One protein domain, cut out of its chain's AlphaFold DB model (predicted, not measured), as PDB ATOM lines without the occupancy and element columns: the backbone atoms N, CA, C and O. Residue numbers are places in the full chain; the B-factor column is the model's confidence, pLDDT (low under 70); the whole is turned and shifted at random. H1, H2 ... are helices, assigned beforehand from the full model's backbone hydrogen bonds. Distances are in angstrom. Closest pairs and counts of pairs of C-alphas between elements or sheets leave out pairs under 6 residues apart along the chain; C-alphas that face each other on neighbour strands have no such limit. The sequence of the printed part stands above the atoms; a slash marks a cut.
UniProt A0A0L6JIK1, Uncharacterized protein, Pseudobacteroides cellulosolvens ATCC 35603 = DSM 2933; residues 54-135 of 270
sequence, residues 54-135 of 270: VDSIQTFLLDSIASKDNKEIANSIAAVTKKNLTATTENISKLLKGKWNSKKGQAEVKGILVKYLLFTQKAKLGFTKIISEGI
ATOM      1  N   VAL A  54     139.254  88.338  70.932       78.00
ATOM      2  CA  VAL A  54     138.618  87.304  71.751       78.00
ATOM      3  C   VAL A  54     137.140  87.194  71.405       78.00
ATOM      4  O   VAL A  54     136.416  88.191  71.393       78.00
ATOM      5  N   ASP A  55     136.673  85.971  71.167       83.69
ATOM      6  CA  ASP A  55     135.288  85.753  70.775       83.69
ATOM      7  C   ASP A  55     134.275  85.966  71.924       83.69
ATOM      8  O   ASP A  55     134.606  86.204  73.094       83.69
ATOM      9  N   SER A  56     132.987  85.901  71.576       85.12
ATOM     10  CA  SER A  56     131.892  86.157  72.518       85.12
ATOM     11  C   SER A  56     131.783  85.120  73.638       85.12
ATOM     12  O   SER A  56     131.465  85.505  74.765       85.12
ATOM     13  N   ILE A  57     132.055  83.834  73.379       89.06
ATOM     14  CA  ILE A  57     131.932  82.790  74.408       89.06
ATOM     15  C   ILE A  57     133.118  82.820  75.367       89.06
ATOM     16  O   ILE A  57     132.916  82.713  76.576       89.06
ATOM     17  N   GLN A  58     134.324  83.065  74.858       88.44
ATOM     18  CA  GLN A  58     135.522  83.253  75.663       88.44
ATOM     19  C   GLN A  58     135.389  84.512  76.521       88.44
ATOM     20  O   GLN A  58     135.628  84.462  77.727       88.44
ATOM     21  N   THR A  59     134.894  85.620  75.956       89.75
ATOM     22  CA  THR A  59     134.662  86.831  76.753       89.75
ATOM     23  C   THR A  59     133.576  86.629  77.808       89.75
ATOM     24  O   THR A  59     133.750  87.040  78.952       89.75
ATOM     25  N   PHE A  60     132.466  85.971  77.460       93.81
ATOM     26  CA  PHE A  60     131.410  85.642  78.418       93.81
ATOM     27  C   PHE A  60     131.924  84.770  79.556       93.81
ATOM     28  O   PHE A  60     131.599  85.020  80.715       93.81
ATOM     29  N   LEU A  61     132.724  83.753  79.233       91.38
ATOM     30  CA  LEU A  61     133.308  82.860  80.219       91.38
ATOM     31  C   LEU A  61     134.217  83.644  81.171       91.38
ATOM     32  O   LEU A  61     134.021  83.579  82.381       91.38
ATOM     33  N   LEU A  62     135.144  84.445  80.642       91.25
ATOM     34  CA  LEU A  62     136.050  85.269  81.448       91.25
ATOM     35  C   LEU A  62     135.300  86.276  82.330       91.25
ATOM     36  O   LEU A  62     135.622  86.410  83.511       91.25
ATOM     37  N   ASP A  63     134.285  86.952  81.791       93.69
ATOM     38  CA  ASP A  63     133.465  87.907  82.543       93.69
ATOM     39  C   ASP A  63     132.625  87.199  83.625       93.69
ATOM     40  O   ASP A  63     132.497  87.701  84.742       93.69
ATOM     41  N   SER A  64     132.115  85.997  83.339       94.50
ATOM     42  CA  SER A  64     131.342  85.189  84.293       94.50
ATOM     43  C   SER A  64     132.194  84.665  85.440       94.50
ATOM     44  O   SER A  64     131.765  84.736  86.589       94.50
ATOM     45  N   ILE A  65     133.404  84.178  85.158       91.25
ATOM     46  CA  ILE A  65     134.336  83.700  86.191       91.25
ATOM     47  C   ILE A  65     134.850  84.874  87.049       91.25
ATOM     48  O   ILE A  65     135.084  84.710  88.248       91.25
ATOM     49  N   ALA A  66     135.027  86.059  86.453       91.06
ATOM     50  CA  ALA A  66     135.468  87.271  87.149       91.06
ATOM     51  C   ALA A  66     134.365  87.956  87.971       91.06
ATOM     52  O   ALA A  66     134.665  88.789  88.829       91.06
ATOM     53  N   SER A  67     133.097  87.630  87.717       93.06
ATOM     54  CA  SER A  67     131.976  88.225  88.433       93.06
ATOM     55  C   SER A  67     131.993  87.864  89.921       93.06
ATOM     56  O   SER A  67     132.364  86.760  90.319       93.06
ATOM     57  N   LYS A  68     131.525  88.788  90.766       93.06
ATOM     58  CA  LYS A  68     131.227  88.489  92.179       93.06
ATOM     59  C   LYS A  68     130.036  87.541  92.321       93.06
ATOM     60  O   LYS A  68     129.956  86.807  93.299       93.06
ATOM     61  N   ASP A  69     129.172  87.527  91.309       95.38
ATOM     62  CA  ASP A  69     127.955  86.723  91.246       95.38
ATOM     63  C   ASP A  69     128.186  85.424  90.451       95.38
ATOM     64  O   ASP A  69     127.244  84.779  89.993       95.38
ATOM     65  N   ASN A  70     129.446  85.014  90.256       94.06
ATOM     66  CA  ASN A  70     129.826  83.858  89.439       94.06
ATOM     67  C   ASN A  70     129.081  82.567  89.836       94.06
ATOM     68  O   ASN A  70     128.630  81.818  88.972       94.06
ATOM     69  N   LYS A  71     128.877  82.323  91.136       93.81
ATOM     70  CA  LYS A  71     128.094  81.173  91.621       93.81
ATOM     71  C   LYS A  71     126.626  81.250  91.203       93.81
ATOM     72  O   LYS A  71     126.057  80.245  90.784       93.81
ATOM     73  N   GLU A  72     126.012  82.424  91.286       96.12
ATOM     74  CA  GLU A  72     124.616  82.633  90.884       96.12
ATOM     75  C   GLU A  72     124.443  82.519  89.368       96.12
ATOM     76  O   GLU A  72     123.473  81.923  88.890       96.12
ATOM     77  N   ILE A  73     125.423  83.018  88.610       96.69
ATOM     78  CA  ILE A  73     125.497  82.858  87.158       96.69
ATOM     79  C   ILE A  73     125.593  81.368  86.809       96.69
ATOM     80  O   ILE A  73     124.779  80.879  86.026       96.69
ATOM     81  N   ALA A  74     126.510  80.619  87.433       95.00
ATOM     82  CA  ALA A  74     126.653  79.179  87.212       95.00
ATOM     83  C   ALA A  74     125.365  78.406  87.540       95.00
ATOM     84  O   ALA A  74     124.941  77.564  86.750       95.00
ATOM     85  N   ASN A  75     124.702  78.728  88.654       94.19
ATOM     86  CA  ASN A  75     123.424  78.118  89.034       94.19
ATOM     87  C   ASN A  75     122.311  78.435  88.021       94.19
ATOM     88  O   ASN A  75     121.533  77.555  87.654       94.19
ATOM     89  N   SER A  76     122.261  79.675  87.531       95.62
ATOM     90  CA  SER A  76     121.302  80.096  86.502       95.62
ATOM     91  C   SER A  76     121.519  79.346  85.186       95.62
ATOM     92  O   SER A  76     120.552  78.913  84.561       95.62
ATOM     93  N   ILE A  77     122.781  79.154  84.789       95.69
ATOM     94  CA  ILE A  77     123.166  78.367  83.610       95.69
ATOM     95  C   ILE A  77     122.792  76.894  83.807       95.69
ATOM     96  O   ILE A  77     122.194  76.291  82.920       95.69
ATOM     97  N   ALA A  78     123.076  76.311  84.974       93.06
ATOM     98  CA  ALA A  78     122.747  74.918  85.273       93.06
ATOM     99  C   ALA A  78     121.234  74.633  85.189       93.06
ATOM    100  O   ALA A  78     120.835  73.551  84.760       93.06
ATOM    101  N   ALA A  79     120.396  75.610  85.546       92.88
ATOM    102  CA  ALA A  79     118.937  75.511  85.506       92.88
ATOM    103  C   ALA A  79     118.304  75.919  84.157       92.88
ATOM    104  O   ALA A  79     117.073  75.969  84.040       92.88
ATOM    105  N   VAL A  80     119.106  76.255  83.140       95.50
ATOM    106  CA  VAL A  80     118.578  76.715  81.851       95.50
ATOM    107  C   VAL A  80     117.924  75.574  81.072       95.50
ATOM    108  O   VAL A  80     118.413  74.449  80.990       95.50
ATOM    109  N   THR A  81     116.795  75.884  80.453       95.12
ATOM    110  CA  THR A  81     116.001  75.010  79.592       95.12
ATOM    111  C   THR A  81     115.490  75.822  78.404       95.12
ATOM    112  O   THR A  81     115.507  77.054  78.412       95.12
ATOM    113  N   LYS A  82     114.934  75.152  77.389       94.88
ATOM    114  CA  LYS A  82     114.285  75.851  76.264       94.88
ATOM    115  C   LYS A  82     113.126  76.759  76.713       94.88
ATOM    116  O   LYS A  82     112.876  77.766  76.063       94.88
ATOM    117  N   LYS A  83     112.435  76.425  77.814       96.44
ATOM    118  CA  LYS A  83     111.249  77.156  78.297       96.44
ATOM    119  C   LYS A  83     111.596  78.451  79.034       96.44
ATOM    120  O   LYS A  83     110.888  79.437  78.880       96.44
ATOM    121  N   ASN A  84     112.669  78.455  79.825       97.00
ATOM    122  CA  ASN A  84     113.089  79.615  80.622       97.00
ATOM    123  C   ASN A  84     114.275  80.383  80.009       97.00
ATOM    124  O   ASN A  84     114.734  81.341  80.619       97.00
ATOM    125  N   LEU A  85     114.735  80.020  78.803       97.25
ATOM    126  CA  LEU A  85     115.902  80.610  78.133       97.25
ATOM    127  C   LEU A  85     115.920  82.147  78.162       97.25
ATOM    128  O   LEU A  85     116.944  82.736  78.501       97.25
ATOM    129  N   THR A  86     114.806  82.801  77.819       96.88
ATOM    130  CA  THR A  86     114.717  84.273  77.812       96.88
ATOM    131  C   THR A  86     114.884  84.848  79.218       96.88
ATOM    132  O   THR A  86     115.733  85.708  79.425       96.88
ATOM    133  N   ALA A  87     114.158  84.312  80.202       97.44
ATOM    134  CA  ALA A  87     114.256  84.762  81.590       97.44
ATOM    135  C   ALA A  87     115.666  84.536  82.169       97.44
ATOM    136  O   ALA A  87     116.224  85.421  82.817       97.44
ATOM    137  N   THR A  88     116.286  83.386  81.884       97.19
ATOM    138  CA  THR A  88     117.665  83.089  82.295       97.19
ATOM    139  C   THR A  88     118.670  84.032  81.630       97.19
ATOM    140  O   THR A  88     119.592  84.501  82.295       97.19
ATOM    141  N   THR A  89     118.479  84.355  80.346       97.88
ATOM    142  CA  THR A  89     119.314  85.325  79.612       97.88
ATOM    143  C   THR A  89     119.281  86.688  80.296       97.88
ATOM    144  O   THR A  89     120.333  87.264  80.576       97.88
ATOM    145  N   GLU A  90     118.083  87.200  80.579       97.06
ATOM    146  CA  GLU A  90     117.900  88.492  81.240       97.06
ATOM    147  C   GLU A  90     118.514  88.499  82.641       97.06
ATOM    148  O   GLU A  90     119.173  89.470  83.012       97.06
ATOM    149  N   ASN A  91     118.347  87.409  83.398       97.56
ATOM    150  CA  ASN A  91     118.931  87.276  84.729       97.56
ATOM    151  C   ASN A  91     120.464  87.339  84.682       97.56
ATOM    152  O   ASN A  91     121.071  88.192  85.324       97.56
ATOM    153  N   ILE A  92     121.096  86.492  83.863       97.44
ATOM    154  CA  ILE A  92     122.560  86.448  83.731       97.44
ATOM    155  C   ILE A  92     123.108  87.789  83.233       97.44
ATOM    156  O   ILE A  92     124.108  88.279  83.748       97.44
ATOM    157  N   SER A  93     122.432  88.418  82.272       96.81
ATOM    158  CA  SER A  93     122.849  89.713  81.723       96.81
ATOM    159  C   SER A  93     122.820  90.829  82.772       96.81
ATOM    160  O   SER A  93     123.706  91.687  82.788       96.81
ATOM    161  N   LYS A  94     121.839  90.802  83.687       95.69
ATOM    162  CA  LYS A  94     121.768  91.725  84.830       95.69
ATOM    163  C   LYS A  94     122.883  91.473  85.845       95.69
ATOM    164  O   LYS A  94     123.464  92.444  86.324       95.69
ATOM    165  N   LEU A  95     123.198  90.208  86.137       96.06
ATOM    166  CA  LEU A  95     124.292  89.830  87.045       96.06
ATOM    167  C   LEU A  95     125.663  90.254  86.488       96.06
ATOM    168  O   LEU A  95     126.475  90.830  87.206       96.06
ATOM    169  N   LEU A  96     125.907  90.049  85.190       94.44
ATOM    170  CA  LEU A  96     127.163  90.435  84.533       94.44
ATOM    171  C   LEU A  96     127.335  91.953  84.352       94.44
ATOM    172  O   LEU A  96     128.464  92.442  84.338       94.44
ATOM    173  N   LYS A  97     126.233  92.708  84.235       91.31
ATOM    174  CA  LYS A  97     126.219  94.172  84.028       91.31
ATOM    175  C   LYS A  97     126.968  94.604  82.749       91.31
ATOM    176  O   LYS A  97     127.250  93.810  81.851       91.31
ATOM    177  N   GLY A  98     127.222  95.910  82.611       91.56
ATOM    178  CA  GLY A  98     128.014  96.483  81.517       91.56
ATOM    179  C   GLY A  98     127.457  96.163  80.126       91.56
ATOM    180  O   GLY A  98     126.253  96.280  79.886       91.56
ATOM    181  N   LYS A  99     128.338  95.739  79.207       92.06
ATOM    182  CA  LYS A  99     127.969  95.416  77.818       92.06
ATOM    183  C   LYS A  99     126.898  94.325  77.720       92.06
ATOM    184  O   LYS A  99     126.053  94.391  76.825       92.06
ATOM    185  N   TRP A 100     126.888  93.378  78.661       95.44
ATOM    186  CA  TRP A 100     125.964  92.243  78.678       95.44
ATOM    187  C   TRP A 100     124.524  92.670  78.946       95.44
ATOM    188  O   TRP A 100     123.604  92.067  78.408       95.44
ATOM    189  N   ASN A 101     124.317  93.762  79.687       93.12
ATOM    190  CA  ASN A 101     122.980  94.272  79.992       93.12
ATOM    191  C   ASN A 101     122.314  95.001  78.803       93.12
ATOM    192  O   ASN A 101     121.121  95.301  78.848       93.12
ATOM    193  N   SER A 102     123.057  95.293  77.729       95.50
ATOM    194  CA  SER A 102     122.502  95.891  76.506       95.50
ATOM    195  C   SER A 102     121.666  94.887  75.701       95.50
ATOM    196  O   SER A 102     121.861  93.681  75.817       95.50
ATOM    197  N   LYS A 103     120.786  95.359  74.803       94.94
ATOM    198  CA  LYS A 103     120.016  94.468  73.903       94.94
ATOM    199  C   LYS A 103     120.920  93.550  73.066       94.94
ATOM    200  O   LYS A 103     120.601  92.379  72.887       94.94
ATOM    201  N   LYS A 104     122.052  94.075  72.579       95.44
ATOM    202  CA  LYS A 104     123.048  93.298  71.825       95.44
ATOM    203  C   LYS A 104     123.729  92.259  72.723       95.44
ATOM    204  O   LYS A 104     123.782  91.092  72.358       95.44
ATOM    205  N   GLY A 105     124.158  92.664  73.919       95.00
ATOM    206  CA  GLY A 105     124.761  91.763  74.904       95.00
ATOM    207  C   GLY A 105     123.823  90.634  75.334       95.00
ATOM    208  O   GLY A 105     124.231  89.480  75.363       95.00
ATOM    209  N   GLN A 106     122.543  90.931  75.567       96.81
ATOM    210  CA  GLN A 106     121.531  89.916  75.875       96.81
ATOM    211  C   GLN A 106     121.342  88.923  74.720       96.81
ATOM    212  O   GLN A 106     121.188  87.725  74.956       96.81
ATOM    213  N   ALA A 107     121.383  89.385  73.466       96.69
ATOM    214  CA  ALA A 107     121.330  88.493  72.308       96.69
ATOM    215  C   ALA A 107     122.556  87.560  72.243       96.69
ATOM    216  O   ALA A 107     122.399  86.373  71.952       96.69
ATOM    217  N   GLU A 108     123.748  88.063  72.576       95.75
ATOM    218  CA  GLU A 108     124.974  87.258  72.674       95.75
ATOM    219  C   GLU A 108     124.884  86.222  73.807       95.75
ATOM    220  O   GLU A 108     125.110  85.035  73.561       95.75
ATOM    221  N   VAL A 109     124.451  86.622  75.014       97.06
ATOM    222  CA  VAL A 109     124.214  85.695  76.141       97.06
ATOM    223  C   VAL A 109     123.215  84.612  75.739       97.06
ATOM    224  O   VAL A 109     123.462  83.430  75.970       97.06
ATOM    225  N   LYS A 110     122.113  84.980  75.077       96.94
ATOM    226  CA  LYS A 110     121.125  84.013  74.586       96.94
ATOM    227  C   LYS A 110     121.752  83.017  73.612       96.94
ATOM    228  O   LYS A 110     121.498  81.821  73.736       96.94
ATOM    229  N   GLY A 111     122.573  83.485  72.671       95.56
ATOM    230  CA  GLY A 111     123.297  82.626  71.732       95.56
ATOM    231  C   GLY A 111     124.218  81.629  72.440       95.56
ATOM    232  O   GLY A 111     124.244  80.450  72.089       95.56
ATOM    233  N   ILE A 112     124.910  82.072  73.490       94.81
ATOM    234  CA  ILE A 112     125.776  81.220  74.315       94.81
ATOM    235  C   ILE A 112     124.957  80.187  75.092       94.81
ATOM    236  O   ILE A 112     125.309  79.013  75.091       94.81
ATOM    237  N   LEU A 113     123.832  80.577  75.697       95.75
ATOM    238  CA  LEU A 113     122.953  79.642  76.406       95.75
ATOM    239  C   LEU A 113     122.318  78.609  75.464       95.75
ATOM    240  O   LEU A 113     122.121  77.460  75.855       95.75
ATOM    241  N   VAL A 114     122.035  78.982  74.212       95.25
ATOM    242  CA  VAL A 114     121.607  78.028  73.178       95.25
ATOM    243  C   VAL A 114     122.715  77.017  72.886       95.25
ATOM    244  O   VAL A 114     122.430  75.822  72.889       95.25
ATOM    245  N   LYS A 115     123.969  77.458  72.703       91.56
ATOM    246  CA  LYS A 115     125.119  76.546  72.545       91.56
ATOM    247  C   LYS A 115     125.290  75.642  73.766       91.56
ATOM    248  O   LYS A 115     125.384  74.430  73.616       91.56
ATOM    249  N   TYR A 116     125.213  76.206  74.970       92.31
ATOM    250  CA  TYR A 116     125.275  75.449  76.220       92.31
ATOM    251  C   TYR A 116     124.193  74.367  76.293       92.31
ATOM    252  O   TYR A 116     124.466  73.255  76.724       92.31
ATOM    253  N   LEU A 117     122.961  74.635  75.848       92.62
ATOM    254  CA  LEU A 117     121.902  73.620  75.830       92.62
ATOM    255  C   LEU A 117     122.232  72.429  74.917       92.62
ATOM    256  O   LEU A 117     121.762  71.323  75.204       92.62
ATOM    257  N   LEU A 118     123.046  72.640  73.879       92.12
ATOM    258  CA  LEU A 118     123.529  71.604  72.963       92.12
ATOM    259  C   LEU A 118     124.726  70.818  73.514       92.12
ATOM    260  O   LEU A 118     124.984  69.727  73.017       92.12
ATOM    261  N   PHE A 119     125.408  71.322  74.548       88.50
ATOM    262  CA  PHE A 119     126.534  70.620  75.159       88.50
ATOM    263  C   PHE A 119     126.130  69.269  75.750       88.50
ATOM    264  O   PHE A 119     125.014  69.087  76.273       88.50
ATOM    265  N   THR A 120     127.081  68.336  75.747       88.38
ATOM    266  CA  THR A 120     126.962  67.093  76.508       88.38
ATOM    267  C   THR A 120     126.780  67.392  77.999       88.38
ATOM    268  O   THR A 120     127.167  68.447  78.504       88.38
ATOM    269  N   GLN A 121     126.191  66.457  78.752       84.44
ATOM    270  CA  GLN A 121     126.029  66.643  80.204       84.44
ATOM    271  C   GLN A 121     127.373  66.853  80.915       84.44
ATOM    272  O   GLN A 121     127.455  67.598  81.886       84.44
ATOM    273  N   LYS A 122     128.440  66.240  80.396       80.25
ATOM    274  CA  LYS A 122     129.794  66.357  80.938       80.25
ATOM    275  C   LYS A 122     130.357  67.765  80.714       80.25
ATOM    276  O   LYS A 122     130.777  68.417  81.667       80.25
ATOM    277  N   ALA A 123     130.244  68.290  79.495       84.69
ATOM    278  CA  ALA A 123     130.650  69.657  79.178       84.69
ATOM    279  C   ALA A 123     129.826  70.717  79.923       84.69
ATOM    280  O   ALA A 123     130.384  71.705  80.398       84.69
ATOM    281  N   LYS A 124     128.522  70.487  80.130       88.06
ATOM    282  CA  LYS A 124     127.680  71.345  80.985       88.06
ATOM    283  C   LYS A 124     128.218  71.436  82.413       88.06
ATOM    284  O   LYS A 124     128.319  72.533  82.967       88.06
ATOM    285  N   LEU A 125     128.608  70.301  82.994       82.25
ATOM    286  CA  LEU A 125     129.247  70.255  84.313       82.25
ATOM    287  C   LEU A 125     130.598  70.978  84.309       82.25
ATOM    288  O   LEU A 125     130.847  71.779  85.202       82.25
ATOM    289  N   GLY A 126     131.441  70.758  83.296       80.25
ATOM    290  CA  GLY A 126     132.727  71.451  83.158       80.25
ATOM    291  C   GLY A 126     132.569  72.972  83.090       80.25
ATOM    292  O   GLY A 126     133.168  73.699  83.880       80.25
ATOM    293  N   PHE A 127     131.691  73.455  82.211       87.00
ATOM    294  CA  PHE A 127     131.418  74.879  82.022       87.00
ATOM    295  C   PHE A 127     130.887  75.548  83.298       87.00
ATOM    296  O   PHE A 127     131.399  76.580  83.735       87.00
ATOM    297  N   THR A 128     129.888  74.937  83.941       88.62
ATOM    298  CA  THR A 128     129.317  75.459  85.193       88.62
ATOM    299  C   THR A 128     130.318  75.406  86.344       88.62
ATOM    300  O   THR A 128     130.399  76.363  87.115       88.62
ATOM    301  N   LYS A 129     131.136  74.346  86.434       84.50
ATOM    302  CA  LYS A 129     132.197  74.224  87.437       84.50
ATOM    303  C   LYS A 129     133.222  75.343  87.286       84.50
ATOM    304  O   LYS A 129     133.471  76.030  88.274       84.50
ATOM    305  N   ILE A 130     133.728  75.578  86.072       84.88
ATOM    306  CA  ILE A 130     134.686  76.655  85.771       84.88
ATOM    307  C   ILE A 130     134.144  78.017  86.227       84.88
ATOM    308  O   ILE A 130     134.837  78.745  86.937       84.88
ATOM    309  N   ILE A 131     132.891  78.343  85.890       90.88
ATOM    310  CA  ILE A 131     132.271  79.611  86.304       90.88
ATOM    311  C   ILE A 131     132.106  79.675  87.829       90.88
ATOM    312  O   ILE A 131     132.521  80.653  88.449       90.88
ATOM    313  N   SER A 132     131.542  78.635  88.450       89.75
ATOM    314  CA  SER A 132     131.222  78.619  89.890       89.75
ATOM    315  C   SER A 132     132.447  78.758  90.797       89.75
ATOM    316  O   SER A 132     132.359  79.291  91.905       89.75
ATOM    317  N   GLU A 133     133.588  78.276  90.315       84.88
ATOM    318  CA  GLU A 133     134.862  78.273  91.014       84.88
ATOM    319  C   GLU A 133     135.505  79.669  91.047       84.88
ATOM    320  O   GLU A 133     136.169  80.004  92.028       84.88
ATOM    321  N   GLY A 134     135.242  80.508  90.039       86.38
ATOM    322  CA  GLY A 134     135.691  81.904  90.000       86.38
ATOM    323  C   GLY A 134     137.213  82.069  89.895       86.38
ATOM    324  O   GLY A 134     137.966  81.107  89.997       86.38
ATOM    325  N   ILE A 135     137.684  83.305  89.695       86.00
ATOM    326  CA  ILE A 135     139.128  83.642  89.683       86.00
ATOM    327  C   ILE A 135     139.595  84.376  90.951       86.00
ATOM    328  O   ILE A 135     140.753  84.780  91.047       86.00
TER     329      ILE A 135
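What this domain is: This is residues 54 to 135 of the 270 residues of an uncharacterized protein of Pseudobacteroides cellulosolvens ATCC 35603 = DSM 2933 (UniProt A0A0L6JIK1). Three helices, H3, H2 and H6, lie side by side in a shallow curved row, with neighbours running opposite ways, and the longest helix, H5, crosses one side of it, packing on H3. H1 covers part of the same side, packing on the end of H6, while the short H4 sits at the turn from H3 into H5. The printed part has 82 residues with six named helices, H1 to H6 in chain order, and no named strand; the class is all helix. It is compact and rounded, with a radius of gyration of the C-alphas of 11.2 A and spans of 31 by 30 by 23 A.

How they stand to each other: H5, residues 103 to 118, touches H3, residues 85 to 96, at a steep tilt of 61 degrees, opposite ways; their closest C-alphas, of Thr 89 and Lys 110, are 5.5 A apart. H2, residues 70 to 78, touches H3 at a shallow tilt of 9 degrees, opposite ways, with C-alphas of Ile 73 and Ile 92 closest at 5.8 A; the two form a helical hairpin. H6, residues 121 to 133, touches H2 at a shallow tilt of 16 degrees, opposite ways, and the closest C-alphas are those of Lys 71 and Ser 132, 4.4 A apart. H1, residues 56 to 66, touches H6 through residues 130 to 133 of H6 alone, at a steep tilt of 46 degrees, the same way; C-alphas of Ile 65 and Ile 131 are closest at 4.6 A. H1 and H5 only just touch, with 3 pairs of C-alphas within 8 A, the closest being Ile 57 and Ile 112 at 6.4 A, and are about perpendicular at 87 degrees. H4, residues 98 to 101, touches residues 90 to 94 of H3, the C-alphas of Ser 93 and Asn 101 being closest at 4.9 A, and touches H5 only at the corner. H3 and H6 are apart. With the four-residue H4 left out, 5 pairs of helices touch, and 2 of them, H2 with H3 and H2 with H6, are at a shallow tilt: the helix packing is part aligned and part crossed. In H1, H2, H3, H5 and H6 every O i to N i+4 pair is within hydrogen-bond range; H4 is too short for such a pair.

Where its parts are: H5 measures 23.2 A from first to last C-alpha, from C-alpha 103 at (120.016, 94.468, 73.903) to C-alpha 118 at (123.529, 71.604, 72.963). H6 is 18.2 A long, H3 16.3 A, H1 15.1 A, H2 12.1 A and H4 5.7 A. H1 begins at C-alpha 56, (131.892, 86.157, 72.518), and H6 ends at C-alpha 133, (134.862, 78.273, 91.014).

The domain as a whole: The C-alphas farthest apart, of Lys 83 and Ile 135, are 30.8 A apart. The printed part has no cut. The link from H2 to H3 is short, the others are tight. The mean pLDDT of the printed part is 92.3, and no printed residue is under 70.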